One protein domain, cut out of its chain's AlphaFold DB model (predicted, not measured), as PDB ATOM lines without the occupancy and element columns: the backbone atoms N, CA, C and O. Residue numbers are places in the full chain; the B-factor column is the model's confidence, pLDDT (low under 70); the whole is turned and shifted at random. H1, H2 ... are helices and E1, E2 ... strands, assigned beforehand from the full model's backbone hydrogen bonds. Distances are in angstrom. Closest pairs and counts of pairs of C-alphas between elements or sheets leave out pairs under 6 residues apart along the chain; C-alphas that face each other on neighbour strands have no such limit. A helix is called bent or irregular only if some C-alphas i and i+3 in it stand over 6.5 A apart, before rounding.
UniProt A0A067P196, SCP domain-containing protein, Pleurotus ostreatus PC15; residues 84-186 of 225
ATOM      1  N   ASP A  84      -5.225  30.868 -38.992       59.06
ATOM      2  CA  ASP A  84      -4.358  30.073 -38.126       59.06
ATOM      3  C   ASP A  84      -2.874  30.428 -38.343       59.06
ATOM      4  O   ASP A  84      -2.159  30.650 -37.369       59.06
ATOM      5  N   ASP A  85      -2.437  30.663 -39.588       70.19
ATOM      6  CA  ASP A  85      -1.025  30.949 -39.913       70.19
ATOM      7  C   ASP A  85      -0.496  32.241 -39.258       70.19
ATOM      8  O   ASP A  85       0.635  32.304 -38.768       70.19
ATOM      9  N   TRP A  86      -1.326  33.291 -39.190       74.25
ATOM     10  CA  TRP A  86      -0.974  34.538 -38.498       74.25
ATOM     11  C   TRP A  86      -0.861  34.339 -36.982       74.25
ATOM     12  O   TRP A  86       0.089  34.820 -36.355       74.25
ATOM     13  N   LYS A  87      -1.820  33.622 -36.386       79.31
ATOM     14  CA  LYS A  87      -1.840  33.333 -34.945       79.31
ATOM     15  C   LYS A  87      -0.615  32.511 -34.558       79.31
ATOM     16  O   LYS A  87       0.075  32.850 -33.592       79.31
ATOM     17  N   ASP A  88      -0.298  31.506 -35.364       74.31
ATOM     18  CA  ASP A  88       0.874  30.655 -35.203       74.31
ATOM     19  C   ASP A  88       2.168  31.453 -35.347       74.31
ATOM     20  O   ASP A  88       3.070  31.313 -34.519       74.31
ATOM     21  N   GLY A  89       2.250  32.358 -36.326       75.56
ATOM     22  CA  GLY A  89       3.380  33.273 -36.489       75.56
ATOM     23  C   GLY A  89       3.620  34.143 -35.252       75.56
ATOM     24  O   GLY A  89       4.754  34.242 -34.769       75.56
ATOM     25  N   VAL A  90       2.556  34.716 -34.682       78.00
ATOM     26  CA  VAL A  90       2.620  35.505 -33.444       78.00
ATOM     27  C   VAL A  90       3.125  34.651 -32.285       78.00
ATOM     28  O   VAL A  90       4.092  35.031 -31.618       78.00
ATOM     29  N   VAL A  91       2.502  33.501 -32.034       78.44
ATOM     30  CA  VAL A  91       2.854  32.618 -30.913       78.44
ATOM     31  C   VAL A  91       4.287  32.108 -31.050       78.44
ATOM     32  O   VAL A  91       5.066  32.183 -30.096       78.44
ATOM     33  N   LYS A  92       4.671  31.651 -32.244       76.44
ATOM     34  CA  LYS A  92       6.022  31.172 -32.549       76.44
ATOM     35  C   LYS A  92       7.059  32.265 -32.315       76.44
ATOM     36  O   LYS A  92       8.034  32.023 -31.608       76.44
ATOM     37  N   GLY A  93       6.831  33.472 -32.840       76.31
ATOM     38  CA  GLY A  93       7.733  34.609 -32.661       76.31
ATOM     39  C   GLY A  93       7.973  34.935 -31.187       76.31
ATOM     40  O   GLY A  93       9.121  35.048 -30.755       76.31
ATOM     41  N   HIS A  94       6.909  34.995 -30.383       79.31
ATOM     42  CA  HIS A  94       7.027  35.198 -28.938       79.31
ATOM     43  C   HIS A  94       7.818  34.070 -28.268       79.31
ATOM     44  O   HIS A  94       8.731  34.327 -27.480       79.31
ATOM     45  N   ASN A  95       7.488  32.820 -28.584       82.06
ATOM     46  CA  ASN A  95       8.047  31.653 -27.911       82.06
ATOM     47  C   ASN A  95       9.524  31.418 -28.225       82.06
ATOM     48  O   ASN A  95      10.253  30.974 -27.338       82.06
ATOM     49  N   THR A  96      10.001  31.810 -29.408       78.12
ATOM     50  CA  THR A  96      11.434  31.820 -29.738       78.12
ATOM     51  C   THR A  96      12.227  32.660 -28.735       78.12
ATOM     52  O   THR A  96      13.195  32.182 -28.140       78.12
ATOM     53  N   TYR A  97      11.792  33.898 -28.477       72.25
ATOM     54  CA  TYR A  97      12.470  34.765 -27.513       72.25
ATOM     55  C   TYR A  97      12.252  34.296 -26.077       72.25
ATOM     56  O   TYR A  97      13.196  34.246 -25.292       72.25
ATOM     57  N   ARG A  98      11.033  33.894 -25.715       77.81
ATOM     58  CA  ARG A  98      10.731  33.441 -24.350       77.81
ATOM     59  C   ARG A  98      11.546  32.219 -23.949       77.81
ATOM     60  O   ARG A  98      12.073  32.203 -22.839       77.81
ATOM     61  N   ASN A  99      11.753  31.275 -24.867       75.31
ATOM     62  CA  ASN A  99      12.632  30.130 -24.649       75.31
ATOM     63  C   ASN A  99      14.076  30.574 -24.343       75.31
ATOM     64  O   ASN A  99      14.675  30.107 -23.376       75.31
ATOM     65  N   LYS A 100      14.607  31.554 -25.089       70.88
ATOM     66  CA  LYS A 100      15.959  32.107 -24.873       70.88
ATOM     67  C   LYS A 100      16.144  32.732 -23.484       70.88
ATOM     68  O   LYS A 100      17.237  32.660 -22.925       70.88
ATOM     69  N   TYR A 101      15.093  33.324 -22.917       69.31
ATOM     70  CA  TYR A 101      15.136  34.004 -21.613       69.31
ATOM     71  C   TYR A 101      14.524  33.184 -20.461       69.31
ATOM     72  O   TYR A 101      14.345  33.697 -19.349       69.31
ATOM     73  N   GLY A 102      14.220  31.901 -20.691       73.00
ATOM     74  CA  GLY A 102      13.665  31.005 -19.673       73.00
ATOM     75  C   GLY A 102      12.279  31.431 -19.179       73.00
ATOM     76  O   GLY A 102      11.975  31.295 -17.991       73.00
ATOM     77  N   ALA A 103      11.467  32.008 -20.064       76.12
ATOM     78  CA  ALA A 103      10.056  32.279 -19.834       76.12
ATOM     79  C   ALA A 103       9.195  31.154 -20.420       76.12
ATOM     80  O   ALA A 103       9.510  30.601 -21.473       76.12
ATOM     81  N   LYS A 104       8.098  30.813 -19.731       81.12
ATOM     82  CA  LYS A 104       7.149  29.786 -20.190       81.12
ATOM     83  C   LYS A 104       6.557  30.181 -21.546       81.12
ATOM     84  O   LYS A 104       6.341  31.373 -21.747       81.12
ATOM     85  N   PRO A 105       6.267  29.250 -22.463       83.38
ATOM     86  CA  PRO A 105       5.655  29.606 -23.740       83.38
ATOM     87  C   PRO A 105       4.278  30.260 -23.548       83.38
ATOM     88  O   PRO A 105       3.558  29.941 -22.604       83.38
ATOM     89  N   LEU A 106       3.934  31.186 -24.442       84.62
ATOM     90  CA  LEU A 106       2.592  31.734 -24.610       84.62
ATOM     91  C   LEU A 106       1.762  30.830 -25.522       84.62
ATOM     92  O   LEU A 106       2.299  30.139 -26.391       84.62
ATOM     93  N   SER A 107       0.450  30.921 -25.360       88.75
ATOM     94  CA  SER A 107      -0.569  30.379 -26.256       88.75
ATOM     95  C   SER A 107      -1.435  31.511 -26.815       88.75
ATOM     96  O   SER A 107      -1.554  32.574 -26.199       88.75
ATOM     97  N   TRP A 108      -2.020  31.301 -27.995       86.75
ATOM     98  CA  TRP A 108      -2.988  32.244 -28.548       86.75
ATOM     99  C   TRP A 108      -4.275  32.261 -27.707       86.75
ATOM    100  O   TRP A 108      -4.687  31.228 -27.180       86.75
ATOM    101  N   SER A 109      -4.926  33.420 -27.590       89.62
ATOM    102  CA  SER A 109      -6.206  33.566 -26.890       89.62
ATOM    103  C   SER A 109      -7.202  34.372 -27.715       89.62
ATOM    104  O   SER A 109      -7.100  35.592 -27.798       89.62
ATOM    105  N   ASP A 110      -8.219  33.707 -28.265       89.19
ATOM    106  CA  ASP A 110      -9.275  34.397 -29.016       89.19
ATOM    107  C   ASP A 110     -10.056  35.397 -28.140       89.19
ATOM    108  O   ASP A 110     -10.446  36.451 -28.632       89.19
ATOM    109  N   ASP A 111     -10.167  35.154 -26.829       88.69
ATOM    110  CA  ASP A 111     -10.807  36.075 -25.873       88.69
ATOM    111  C   ASP A 111     -10.130  37.457 -25.792       88.69
ATOM    112  O   ASP A 111     -10.777  38.456 -25.481       88.69
ATOM    113  N   LEU A 112      -8.821  37.535 -26.054       85.06
ATOM    114  CA  LEU A 112      -8.058  38.787 -26.004       85.06
ATOM    115  C   LEU A 112      -8.099  39.559 -27.331       85.06
ATOM    116  O   LEU A 112      -7.755  40.743 -27.364       85.06
ATOM    117  N   TYR A 113      -8.483  38.898 -28.425       84.75
ATOM    118  CA  TYR A 113      -8.400  39.462 -29.769       84.75
ATOM    119  C   TYR A 113      -9.337  40.658 -30.004       84.75
ATOM    120  O   TYR A 113      -8.841  41.657 -30.528       84.75
ATOM    121  N   PRO A 114     -10.625  40.647 -29.589       85.31
ATOM    122  CA  PRO A 114     -11.527  41.777 -29.828       85.31
ATOM    123  C   PRO A 114     -10.984  43.106 -29.286       85.31
ATOM    124  O   PRO A 114     -11.033  44.126 -29.964       85.31
ATOM    125  N   GLU A 115     -10.378  43.079 -28.098       83.00
ATOM    126  CA  GLU A 115      -9.801  44.264 -27.447       83.00
ATOM    127  C   GLU A 115      -8.451  44.693 -28.044       83.00
ATOM    128  O   GLU A 115      -8.034  45.850 -27.928       83.00
ATOM    129  N   ALA A 116      -7.716  43.758 -28.652       77.38
ATOM    130  CA  ALA A 116      -6.528  44.076 -29.439       77.38
ATOM    131  C   ALA A 116      -6.932  44.785 -30.739       77.38
ATOM    132  O   ALA A 116      -6.340  45.796 -31.119       77.38
ATOM    133  N   GLU A 117      -7.959  44.254 -31.399       84.00
ATOM    134  CA  GLU A 117      -8.459  44.731 -32.681       84.00
ATOM    135  C   GLU A 117      -9.117  46.107 -32.565       84.00
ATOM    136  O   GLU A 117      -8.788  47.005 -33.344       84.00
ATOM    137  N   ASP A 118      -9.980  46.306 -31.564       85.56
ATOM    138  CA  ASP A 118     -10.617  47.597 -31.299       85.56
ATOM    139  C   ASP A 118      -9.575  48.702 -31.082       85.56
ATOM    140  O   ASP A 118      -9.683  49.787 -31.654       85.56
ATOM    141  N   TRP A 119      -8.505  48.418 -30.333       83.44
ATOM    142  CA  TRP A 119      -7.443  49.397 -30.110       83.44
ATOM    143  C   TRP A 119      -6.601  49.658 -31.362       83.44
ATOM    144  O   TRP A 119      -6.327  50.814 -31.687       83.44
ATOM    145  N   ALA A 120      -6.226  48.609 -32.102       79.00
ATOM    146  CA  ALA A 120      -5.445  48.750 -33.331       79.00
ATOM    147  C   ALA A 120      -6.170  49.631 -34.363       79.00
ATOM    148  O   ALA A 120      -5.551  50.491 -34.995       79.00
ATOM    149  N   LYS A 121      -7.494  49.477 -34.491       84.62
ATOM    150  CA  LYS A 121      -8.338  50.251 -35.418       84.62
ATOM    151  C   LYS A 121      -8.379  51.748 -35.112       84.62
ATOM    152  O   LYS A 121      -8.605  52.540 -36.022       84.62
ATOM    153  N   ARG A 122      -8.128  52.158 -33.864       87.06
ATOM    154  CA  ARG A 122      -8.125  53.577 -33.467       87.06
ATOM    155  C   ARG A 122      -6.928  54.344 -34.014       87.06
ATOM    156  O   ARG A 122      -6.980  55.568 -34.053       87.06
ATOM    157  N   CYS A 123      -5.858  53.645 -34.409       81.31
ATOM    158  CA  CYS A 123      -4.629  54.264 -34.906       81.31
ATOM    159  C   CYS A 123      -4.079  55.348 -33.969       81.31
ATOM    160  O   CYS A 123      -3.519  56.348 -34.411       81.31
ATOM    161  N   ASN A 124      -4.245  55.142 -32.664       81.56
ATOM    162  CA  ASN A 124      -3.765  56.045 -31.637       81.56
ATOM    163  C   ASN A 124      -2.519  55.447 -30.989       81.56
ATOM    164  O   ASN A 124      -2.574  54.339 -30.450       81.56
ATOM    165  N   PHE A 125      -1.400  56.169 -31.044       79.12
ATOM    166  CA  PHE A 125      -0.141  55.706 -30.475       79.12
ATOM    167  C   PHE A 125      -0.051  55.997 -28.972       79.12
ATOM    168  O   PHE A 125       0.785  56.767 -28.505       79.12
ATOM    169  N   GLU A 126      -0.943  55.368 -28.216       72.19
ATOM    170  CA  GLU A 126      -1.037  55.490 -26.765       72.19
ATOM    171  C   GLU A 126      -1.308  54.123 -26.129       72.19
ATOM    172  O   GLU A 126      -1.750  53.177 -26.790       72.19
ATOM    173  N   HIS A 127      -1.054  54.027 -24.824       68.62
ATOM    174  CA  HIS A 127      -1.499  52.884 -24.037       68.62
ATOM    175  C   HIS A 127      -3.013  52.946 -23.853       68.62
ATOM    176  O   HIS A 127      -3.558  53.984 -23.483       68.62
ATOM    177  N   SER A 128      -3.699  51.818 -24.032       68.38
ATOM    178  CA  SER A 128      -5.162  51.778 -23.882       68.38
ATOM    179  C   SER A 128      -5.655  51.919 -22.443       68.38
ATOM    180  O   SER A 128      -6.861  51.979 -22.220       68.38
ATOM    181  N   ASN A 129      -4.737  51.956 -21.464       67.19
ATOM    182  CA  ASN A 129      -5.042  51.986 -20.035       67.19
ATOM    183  C   ASN A 129      -6.083  50.926 -19.660       67.19
ATOM    184  O   ASN A 129      -7.040  51.261 -18.975       67.19
ATOM    185  N   GLY A 130      -5.920  49.673 -20.118       60.41
ATOM    186  CA  GLY A 130      -6.878  48.555 -20.017       60.41
ATOM    187  C   GLY A 130      -7.359  48.142 -18.615       60.41
ATOM    188  O   GLY A 130      -7.719  46.986 -18.406       60.41
ATOM    189  N   ASN A 131      -7.332  49.043 -17.631       64.56
ATOM    190  CA  ASN A 131      -7.815  48.927 -16.263       64.56
ATOM    191  C   ASN A 131      -7.243  47.705 -15.540       64.56
ATOM    192  O   ASN A 131      -7.913  47.084 -14.723       64.56
ATOM    193  N   GLY A 132      -6.006  47.329 -15.886       62.91
ATOM    194  CA  GLY A 132      -5.333  46.151 -15.347       62.91
ATOM    195  C   GLY A 132      -5.872  44.808 -15.852       62.91
ATOM    196  O   GLY A 132      -5.456  43.782 -15.333       62.91
ATOM    197  N   LYS A 133      -6.768  44.772 -16.848       62.25
ATOM    198  CA  LYS A 133      -7.306  43.515 -17.404       62.25
ATOM    199  C   LYS A 133      -6.297  42.759 -18.272       62.25
ATOM    200  O   LYS A 133      -6.353  41.537 -18.347       62.25
ATOM    201  N   TYR A 134      -5.390  43.476 -18.926       65.62
ATOM    202  CA  TYR A 134      -4.385  42.927 -19.834       65.62
ATOM    203  C   TYR A 134      -3.144  43.825 -19.871       65.62
ATOM    204  O   TYR A 134      -3.214  45.015 -19.565       65.62
ATOM    205  N   GLY A 135      -2.000  43.249 -20.238       58.06
ATOM    206  CA  GLY A 135      -0.772  44.003 -20.496       58.06
ATOM    207  C   GLY A 135      -0.575  44.328 -21.981       58.06
ATOM    208  O   GLY A 135      -1.230  43.737 -22.839       58.06
ATOM    209  N   GLU A 136       0.352  45.240 -22.274       55.72
ATOM    210  CA  GLU A 136       0.778  45.655 -23.620       55.72
ATOM    211  C   GLU A 136       2.311  45.603 -23.709       55.72
ATOM    212  O   GLU A 136       2.991  45.912 -22.730       55.72
ATOM    213  N   ASN A 137       2.857  45.242 -24.875       60.22
ATOM    214  CA  ASN A 137       4.305  45.197 -25.150       60.22
ATOM    215  C   ASN A 137       5.112  44.273 -24.205       60.22
ATOM    216  O   ASN A 137       6.207  44.612 -23.760       60.22
ATOM    217  N   LEU A 138       4.581  43.086 -23.881       62.72
ATOM    218  CA  LEU A 138       5.147  42.160 -22.886       62.72
ATOM    219  C   LEU A 138       5.687  40.862 -23.494       62.72
ATOM    220  O   LEU A 138       5.204  39.767 -23.205       62.72
ATOM    221  N   VAL A 139       6.749  40.950 -24.290       59.16
ATOM    222  CA  VAL A 139       7.291  39.758 -24.963       59.16
ATOM    223  C   VAL A 139       7.836  38.716 -23.966       59.16
ATOM    224  O   VAL A 139       7.607  37.518 -24.133       59.16
ATOM    225  N   ILE A 140       8.503  39.143 -22.885       62.12
ATOM    226  CA  ILE A 140       9.288  38.246 -22.008       62.12
ATOM    227  C   ILE A 140       8.764  38.087 -20.568       62.12
ATOM    228  O   ILE A 140       9.446  37.491 -19.739       62.12
ATOM    229  N   TRP A 141       7.566  38.584 -20.242       69.00
ATOM    230  CA  TRP A 141       7.024  38.475 -18.881       69.00
ATOM    231  C   TRP A 141       6.671  37.020 -18.529       69.00
ATOM    232  O   TRP A 141       5.802  36.415 -19.162       69.00
ATOM    233  N   LYS A 142       7.339  36.441 -17.526       76.12
ATOM    234  CA  LYS A 142       7.256  35.006 -17.185       76.12
ATOM    235  C   LYS A 142       5.901  34.559 -16.649       76.12
ATOM    236  O   LYS A 142       5.562  33.389 -16.808       76.12
ATOM    237  N   ASN A 143       5.146  35.473 -16.043       79.38
ATOM    238  CA  ASN A 143       3.840  35.174 -15.448       79.38
ATOM    239  C   ASN A 143       2.676  35.339 -16.439       79.38
ATOM    240  O   ASN A 143       1.536  35.084 -16.074       79.38
ATOM    241  N   THR A 144       2.957  35.758 -17.674       83.31
ATOM    242  CA  THR A 144       1.992  35.803 -18.779       83.31
ATOM    243  C   THR A 144       2.057  34.490 -19.551       83.31
ATOM    244  O   THR A 144       3.162  34.018 -19.834       83.31
ATOM    245  N   ASP A 145       0.908  33.930 -19.922       87.06
ATOM    246  CA  ASP A 145       0.790  32.670 -20.672       87.06
ATOM    247  C   ASP A 145      -0.131  32.753 -21.904       87.06
ATOM    248  O   ASP A 145      -0.129  31.844 -22.739       87.06
ATOM    249  N   LYS A 146      -0.863  33.859 -22.076       88.00
ATOM    250  CA  LYS A 146      -1.755  34.103 -23.214       88.00
ATOM    251  C   LYS A 146      -1.398  35.380 -23.960       88.00
ATOM    252  O   LYS A 146      -1.049  36.388 -23.340       88.00
ATOM    253  N   VAL A 147      -1.546  35.345 -25.284       87.38
ATOM    254  CA  VAL A 147      -1.379  36.501 -26.174       87.38
ATOM    255  C   VAL A 147      -2.424  36.519 -27.288       87.38
ATOM    256  O   VAL A 147      -2.815  35.472 -27.795       87.38
ATOM    257  N   ALA A 148      -2.841  37.711 -27.702       85.00
ATOM    258  CA  ALA A 148      -3.504  37.936 -28.985       85.00
ATOM    259  C   ALA A 148      -3.031  39.250 -29.590       85.00
ATOM    260  O   ALA A 148      -2.873  40.232 -28.864       85.00
ATOM    261  N   CYS A 149      -2.817  39.280 -30.904       82.81
ATOM    262  CA  CYS A 149      -2.364  40.478 -31.605       82.81
ATOM    263  C   CYS A 149      -3.250  40.805 -32.807       82.81
ATOM    264  O   CYS A 149      -3.584  39.926 -33.602       82.81
ATOM    265  N   ALA A 150      -3.563  42.083 -32.977       80.81
ATOM    266  CA  ALA A 150      -4.267  42.609 -34.136       80.81
ATOM    267  C   ALA A 150      -3.385  43.603 -34.897       80.81
ATOM    268  O   ALA A 150      -2.528  44.264 -34.309       80.81
ATOM    269  N   ILE A 151      -3.610  43.711 -36.207       79.88
ATOM    270  CA  ILE A 151      -2.921  44.656 -37.088       79.88
ATOM    271  C   ILE A 151      -3.965  45.571 -37.720       79.88
ATOM    272  O   ILE A 151      -4.997  45.096 -38.188       79.88
ATOM    273  N   SER A 152      -3.669  46.865 -37.784       77.88
ATOM    274  CA  SER A 152      -4.460  47.856 -38.510       77.88
ATOM    275  C   SER A 152      -3.582  48.654 -39.474       77.88
ATOM    276  O   SER A 152      -2.413  48.914 -39.187       77.88
ATOM    277  N   ASP A 153      -4.136  49.046 -40.620       78.75
ATOM    278  CA  ASP A 153      -3.505  50.009 -41.525       78.75
ATOM    279  C   ASP A 153      -3.905  51.428 -41.100       78.75
ATOM    280  O   ASP A 153      -5.069  51.819 -41.191       78.75
ATOM    281  N   CYS A 154      -2.930  52.210 -40.650       77.50
ATOM    282  CA  CYS A 154      -3.116  53.543 -40.101       77.50
ATOM    283  C   CYS A 154      -2.650  54.636 -41.069       77.50
ATOM    284  O   CYS A 154      -1.578  54.509 -41.669       77.50
ATOM    285  N   PRO A 155      -3.422  55.725 -41.235       82.44
ATOM    286  CA  PRO A 155      -3.065  56.793 -42.156       82.44
ATOM    287  C   PRO A 155      -1.900  57.642 -41.632       82.44
ATOM    288  O   PRO A 155      -1.657  57.741 -40.427       82.44
ATOM    289  N   ALA A 156      -1.190  58.289 -42.554       82.25
ATOM    290  CA  ALA A 156      -0.160  59.271 -42.243       82.25
ATOM    291  C   ALA A 156      -0.657  60.342 -41.260       82.25
ATOM    292  O   ALA A 156      -1.756  60.872 -41.404       82.25
ATOM    293  N   GLY A 157       0.172  60.674 -40.274       79.19
ATOM    294  CA  GLY A 157      -0.122  61.650 -39.229       79.19
ATOM    295  C   GLY A 157      -0.858  61.096 -38.006       79.19
ATOM    296  O   GLY A 157      -1.143  61.876 -37.105       79.19
ATOM    297  N   THR A 158      -1.155  59.790 -37.948       80.81
ATOM    298  CA  THR A 158      -1.796  59.159 -36.775       80.81
ATOM    299  C   THR A 158      -0.771  58.504 -35.849       80.81
ATOM    300  O   THR A 158      -0.403  59.071 -34.827       80.81
ATOM    301  N   VAL A 159      -0.245  57.343 -36.244       74.06
ATOM    302  CA  VAL A 159       0.802  56.618 -35.505       74.06
ATOM    303  C   VAL A 159       2.198  57.068 -35.943       74.06
ATOM    304  O   VAL A 159       3.100  57.198 -35.123       74.06
ATOM    305  N   LEU A 160       2.381  57.339 -37.239       74.38
ATOM    306  CA  LEU A 160       3.607  57.896 -37.819       74.38
ATOM    307  C   LEU A 160       3.279  58.993 -38.822       74.38
ATOM    308  O   LEU A 160       2.164  59.065 -39.325       74.38
ATOM    309  N   SER A 161       4.281  59.786 -39.212       72.81
ATOM    310  CA  SER A 161       4.164  60.827 -40.250       72.81
ATOM    311  C   SER A 161       3.760  60.311 -41.636       72.81
ATOM    312  O   SER A 161       3.489  61.101 -42.532       72.81
ATOM    313  N   GLN A 162       3.735  58.997 -41.831       78.88
ATOM    314  CA  GLN A 162       3.341  58.328 -43.062       78.88
ATOM    315  C   GLN A 162       2.416  57.158 -42.749       78.88
ATOM    316  O   GLN A 162       2.325  56.748 -41.593       78.88
ATOM    317  N   ASN A 163       1.740  56.627 -43.771       72.38
ATOM    318  CA  ASN A 163       0.896  55.449 -43.595       72.38
ATOM    319  C   ASN A 163       1.707  54.349 -42.913       72.38
ATOM    320  O   ASN A 163       2.872  54.145 -43.267       72.38
ATOM    321  N   ALA A 164       1.112  53.675 -41.941       79.19
ATOM    322  CA  ALA A 164       1.806  52.703 -41.126       79.19
ATOM    323  C   ALA A 164       0.925  51.509 -40.794       79.19
ATOM    324  O   ALA A 164      -0.247  51.675 -40.486       79.19
ATOM    325  N   LYS A 165       1.496  50.306 -40.785       76.69
ATOM    326  CA  LYS A 165       0.870  49.182 -40.080       76.69
ATOM    327  C   LYS A 165       1.063  49.370 -38.584       76.69
ATOM    328  O   LYS A 165       2.193  49.582 -38.165       76.69
ATOM    329  N   PHE A 166      -0.004  49.294 -37.802       78.94
ATOM    330  CA  PHE A 166       0.033  49.373 -36.347       78.94
ATOM    331  C   PHE A 166      -0.391  48.033 -35.756       78.94
ATOM    332  O   PHE A 166      -1.483  47.543 -36.045       78.94
ATOM    333  N   ILE A 167       0.493  47.428 -34.964       81.31
ATOM    334  CA  ILE A 167       0.274  46.124 -34.337       81.31
ATOM    335  C   ILE A 167       0.036  46.340 -32.848       81.31
ATOM    336  O   ILE A 167       0.847  46.979 -32.179       81.31
ATOM    337  N   VAL A 168      -1.051  45.777 -32.328       80.81
ATOM    338  CA  VAL A 168      -1.396  45.821 -30.905       80.81
ATOM    339  C   VAL A 168      -1.497  44.399 -30.389       80.81
ATOM    340  O   VAL A 168      -2.269  43.609 -30.924       80.81
ATOM    341  N   CYS A 169      -0.747  44.090 -29.332       85.12
ATOM    342  CA  CYS A 169      -0.792  42.801 -28.649       85.12
ATOM    343  C   CYS A 169      -1.328  42.946 -27.221       85.12
ATOM    344  O   CYS A 169      -0.939  43.853 -26.481       85.12
ATOM    345  N   ARG A 170      -2.196  42.015 -26.833       85.00
ATOM    346  CA  ARG A 170      -2.803  41.878 -25.508       85.00
ATOM    347  C   ARG A 170      -2.263  40.637 -24.825       85.00
ATOM    348  O   ARG A 170      -2.142  39.594 -25.459       85.00
ATOM    349  N   TYR A 171      -1.985  40.757 -23.532       85.06
ATOM    350  CA  TYR A 171      -1.352  39.711 -22.734       85.06
ATOM    351  C   TYR A 171      -2.141  39.430 -21.456       85.06
ATOM    352  O   TYR A 171      -2.531  40.372 -20.761       85.06
ATOM    353  N   SER A 172      -2.315  38.150 -21.119       82.50
ATOM    354  CA  SER A 172      -2.934  37.707 -19.864       82.50
ATOM    355  C   SER A 172      -2.125  36.569 -19.222       82.50
ATOM    356  O   SER A 172      -1.635  35.707 -19.951       82.50
ATOM    357  N   PRO A 173      -1.990  36.526 -17.884       86.75
ATOM    358  CA  PRO A 173      -2.182  37.635 -16.947       86.75
ATOM    359  C   PRO A 173      -1.359  38.888 -17.319       86.75
ATOM    360  O   PRO A 173      -0.331  38.764 -17.999       86.75
ATOM    361  N   PRO A 174      -1.798  40.094 -16.907       78.44
ATOM    362  CA  PRO A 174      -1.072  41.330 -17.179       78.44
ATOM    363  C   PRO A 174       0.309  41.309 -16.511       78.44
ATOM    364  O   PRO A 174       0.474  40.851 -15.379       78.44
ATOM    365  N   GLY A 175       1.309  41.824 -17.222       70.00
ATOM    366  CA  GLY A 175       2.649  42.053 -16.683       70.00
ATOM    367  C   GLY A 175       2.892  43.504 -16.285       70.00
ATOM    368  O   GLY A 175       1.953  44.268 -16.086       70.00
ATOM    369  N   ASN A 176       4.169  43.873 -16.142       67.88
ATOM    370  CA  ASN A 176       4.604  45.172 -15.608       67.88
ATOM    371  C   ASN A 176       4.044  45.484 -14.209       67.88
ATOM    372  O   ASN A 176       3.851  46.641 -13.839       67.88
ATOM    373  N   VAL A 177       3.822  44.442 -13.403       65.56
ATOM    374  CA  VAL A 177       3.370  44.597 -12.020       65.56
ATOM    375  C   VAL A 177       4.528  45.112 -11.166       65.56
ATOM    376  O   VAL A 177       5.597  44.490 -11.089       65.56
ATOM    377  N   LEU A 178       4.317  46.258 -10.511       64.50
ATOM    378  CA  LEU A 178       5.294  46.853  -9.602       64.50
ATOM    379  C   LEU A 178       5.692  45.845  -8.514       64.50
ATOM    380  O   LEU A 178       4.846  45.184  -7.921       64.50
ATOM    381  N   GLY A 179       6.999  45.699  -8.286       64.62
ATOM    382  CA  GLY A 179       7.548  44.727  -7.335       64.62
ATOM    383  C   GLY A 179       7.779  43.316  -7.894       64.62
ATOM    384  O   GLY A 179       8.537  42.567  -7.290       64.62
ATOM    385  N   GLN A 180       7.238  42.964  -9.069       66.31
ATOM    386  CA  GLN A 180       7.406  41.621  -9.656       66.31
ATOM    387  C   GLN A 180       8.477  41.542 -10.753       66.31
ATOM    388  O   GLN A 180       8.812  40.454 -11.214       66.31
ATOM    389  N   PHE A 181       9.062  42.667 -11.170       64.44
ATOM    390  CA  PHE A 181      10.010  42.716 -12.291       64.44
ATOM    391  C   PHE A 181      11.231  41.797 -12.122       64.44
ATOM    392  O   PHE A 181      11.651  41.149 -13.080       64.44
ATOM    393  N   ALA A 182      11.801  41.719 -10.915       60.69
ATOM    394  CA  ALA A 182      13.005  40.926 -10.661       60.69
ATOM    395  C   ALA A 182      12.782  39.420 -10.891       60.69
ATOM    396  O   ALA A 182      13.683  38.728 -11.365       60.69
ATOM    397  N   GLU A 183      11.583  38.932 -10.583       63.34
ATOM    398  CA  GLU A 183      11.177  37.541 -10.764       63.34
ATOM    399  C   GLU A 183      10.633  37.301 -12.178       63.34
ATOM    400  O   GLU A 183      11.058  36.368 -12.863       63.34
ATOM    401  N   ALA A 184       9.754  38.189 -12.646       59.62
ATOM    402  CA  ALA A 184       8.991  38.017 -13.874       59.62
ATOM    403  C   ALA A 184       9.779  38.309 -15.154       59.62
ATOM    404  O   ALA A 184       9.422  37.807 -16.213       59.62
ATOM    405  N   VAL A 185      10.849  39.095 -15.082       65.06
ATOM    406  CA  VAL A 185      11.779  39.307 -16.203       65.06
ATOM    407  C   VAL A 185      13.077  38.532 -15.963       65.06
ATOM    408  O   VAL A 185      13.737  38.087 -16.900       65.06
ATOM    409  N   GLY A 186      13.393  38.267 -14.691       55.62
ATOM    410  CA  GLY A 186      14.652  37.672 -14.272       55.62
ATOM    411  C   GLY A 186      15.821  38.641 -14.450       55.62
ATOM    412  O   GLY A 186      15.885  39.434 -15.386       55.62
TER     413      GLY A 186
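AT A GLANCE: This is residues 84 to 186 of the 225 residues of the protein "SCP domain-containing protein" of Pleurotus ostreatus PC15 (UniProt A0A067P196). A long hairpin of two antiparallel strands, E1 and E2, runs through the middle, with H2 packed over both strands, residues 86 to 94 of H1 near E1, and small H3 far from the middle. The printed part has 103 residues, ordered H1, H2, E1, E2, H3; the class is mixed, helices and strands, with under half of the residues in named elements. It is compact, radius of gyration of the C-alphas 14.0 A, spanning 39 by 32 by 24 A.

IN THESE COORDINATES: E1, residues 146 to 154, is 25.8 A long, and E2, 164 to 172, 26.4 A. H1, 84 to 100, is 24.3 A, from C-alpha 84 at (-4.358, 30.073, -38.126). H2, 110 to 121, is 17.1 A and only just irregular: C-alphas 111 and 114 are 7.0 A apart. H3, 181 to 184, ends with C-alpha 184 at (8.991, 38.017, -13.874).

HOW THE PARTS SIT: E1 and E2 form an antiparallel hairpin at 162 degrees; N 150 and O 168 are 2.9 A apart, within hydrogen-bond range. The closest C-alphas of H2 and E1 are Glu 117 and Ala 150, 4.9 A; of H1 and E1, Val 90 and Cys 149, 7.3 A. H1 and H3 are apart. O i to N i+4 pairs are within range in 12 of 13 for H1 and 5 of 8 for H2; H3 is too short for one.

THE WHOLE: The printed part has no cut. H2 to E1 is a long link. Residues 127 to 141 and 176 to 186 are among those under pLDDT 70.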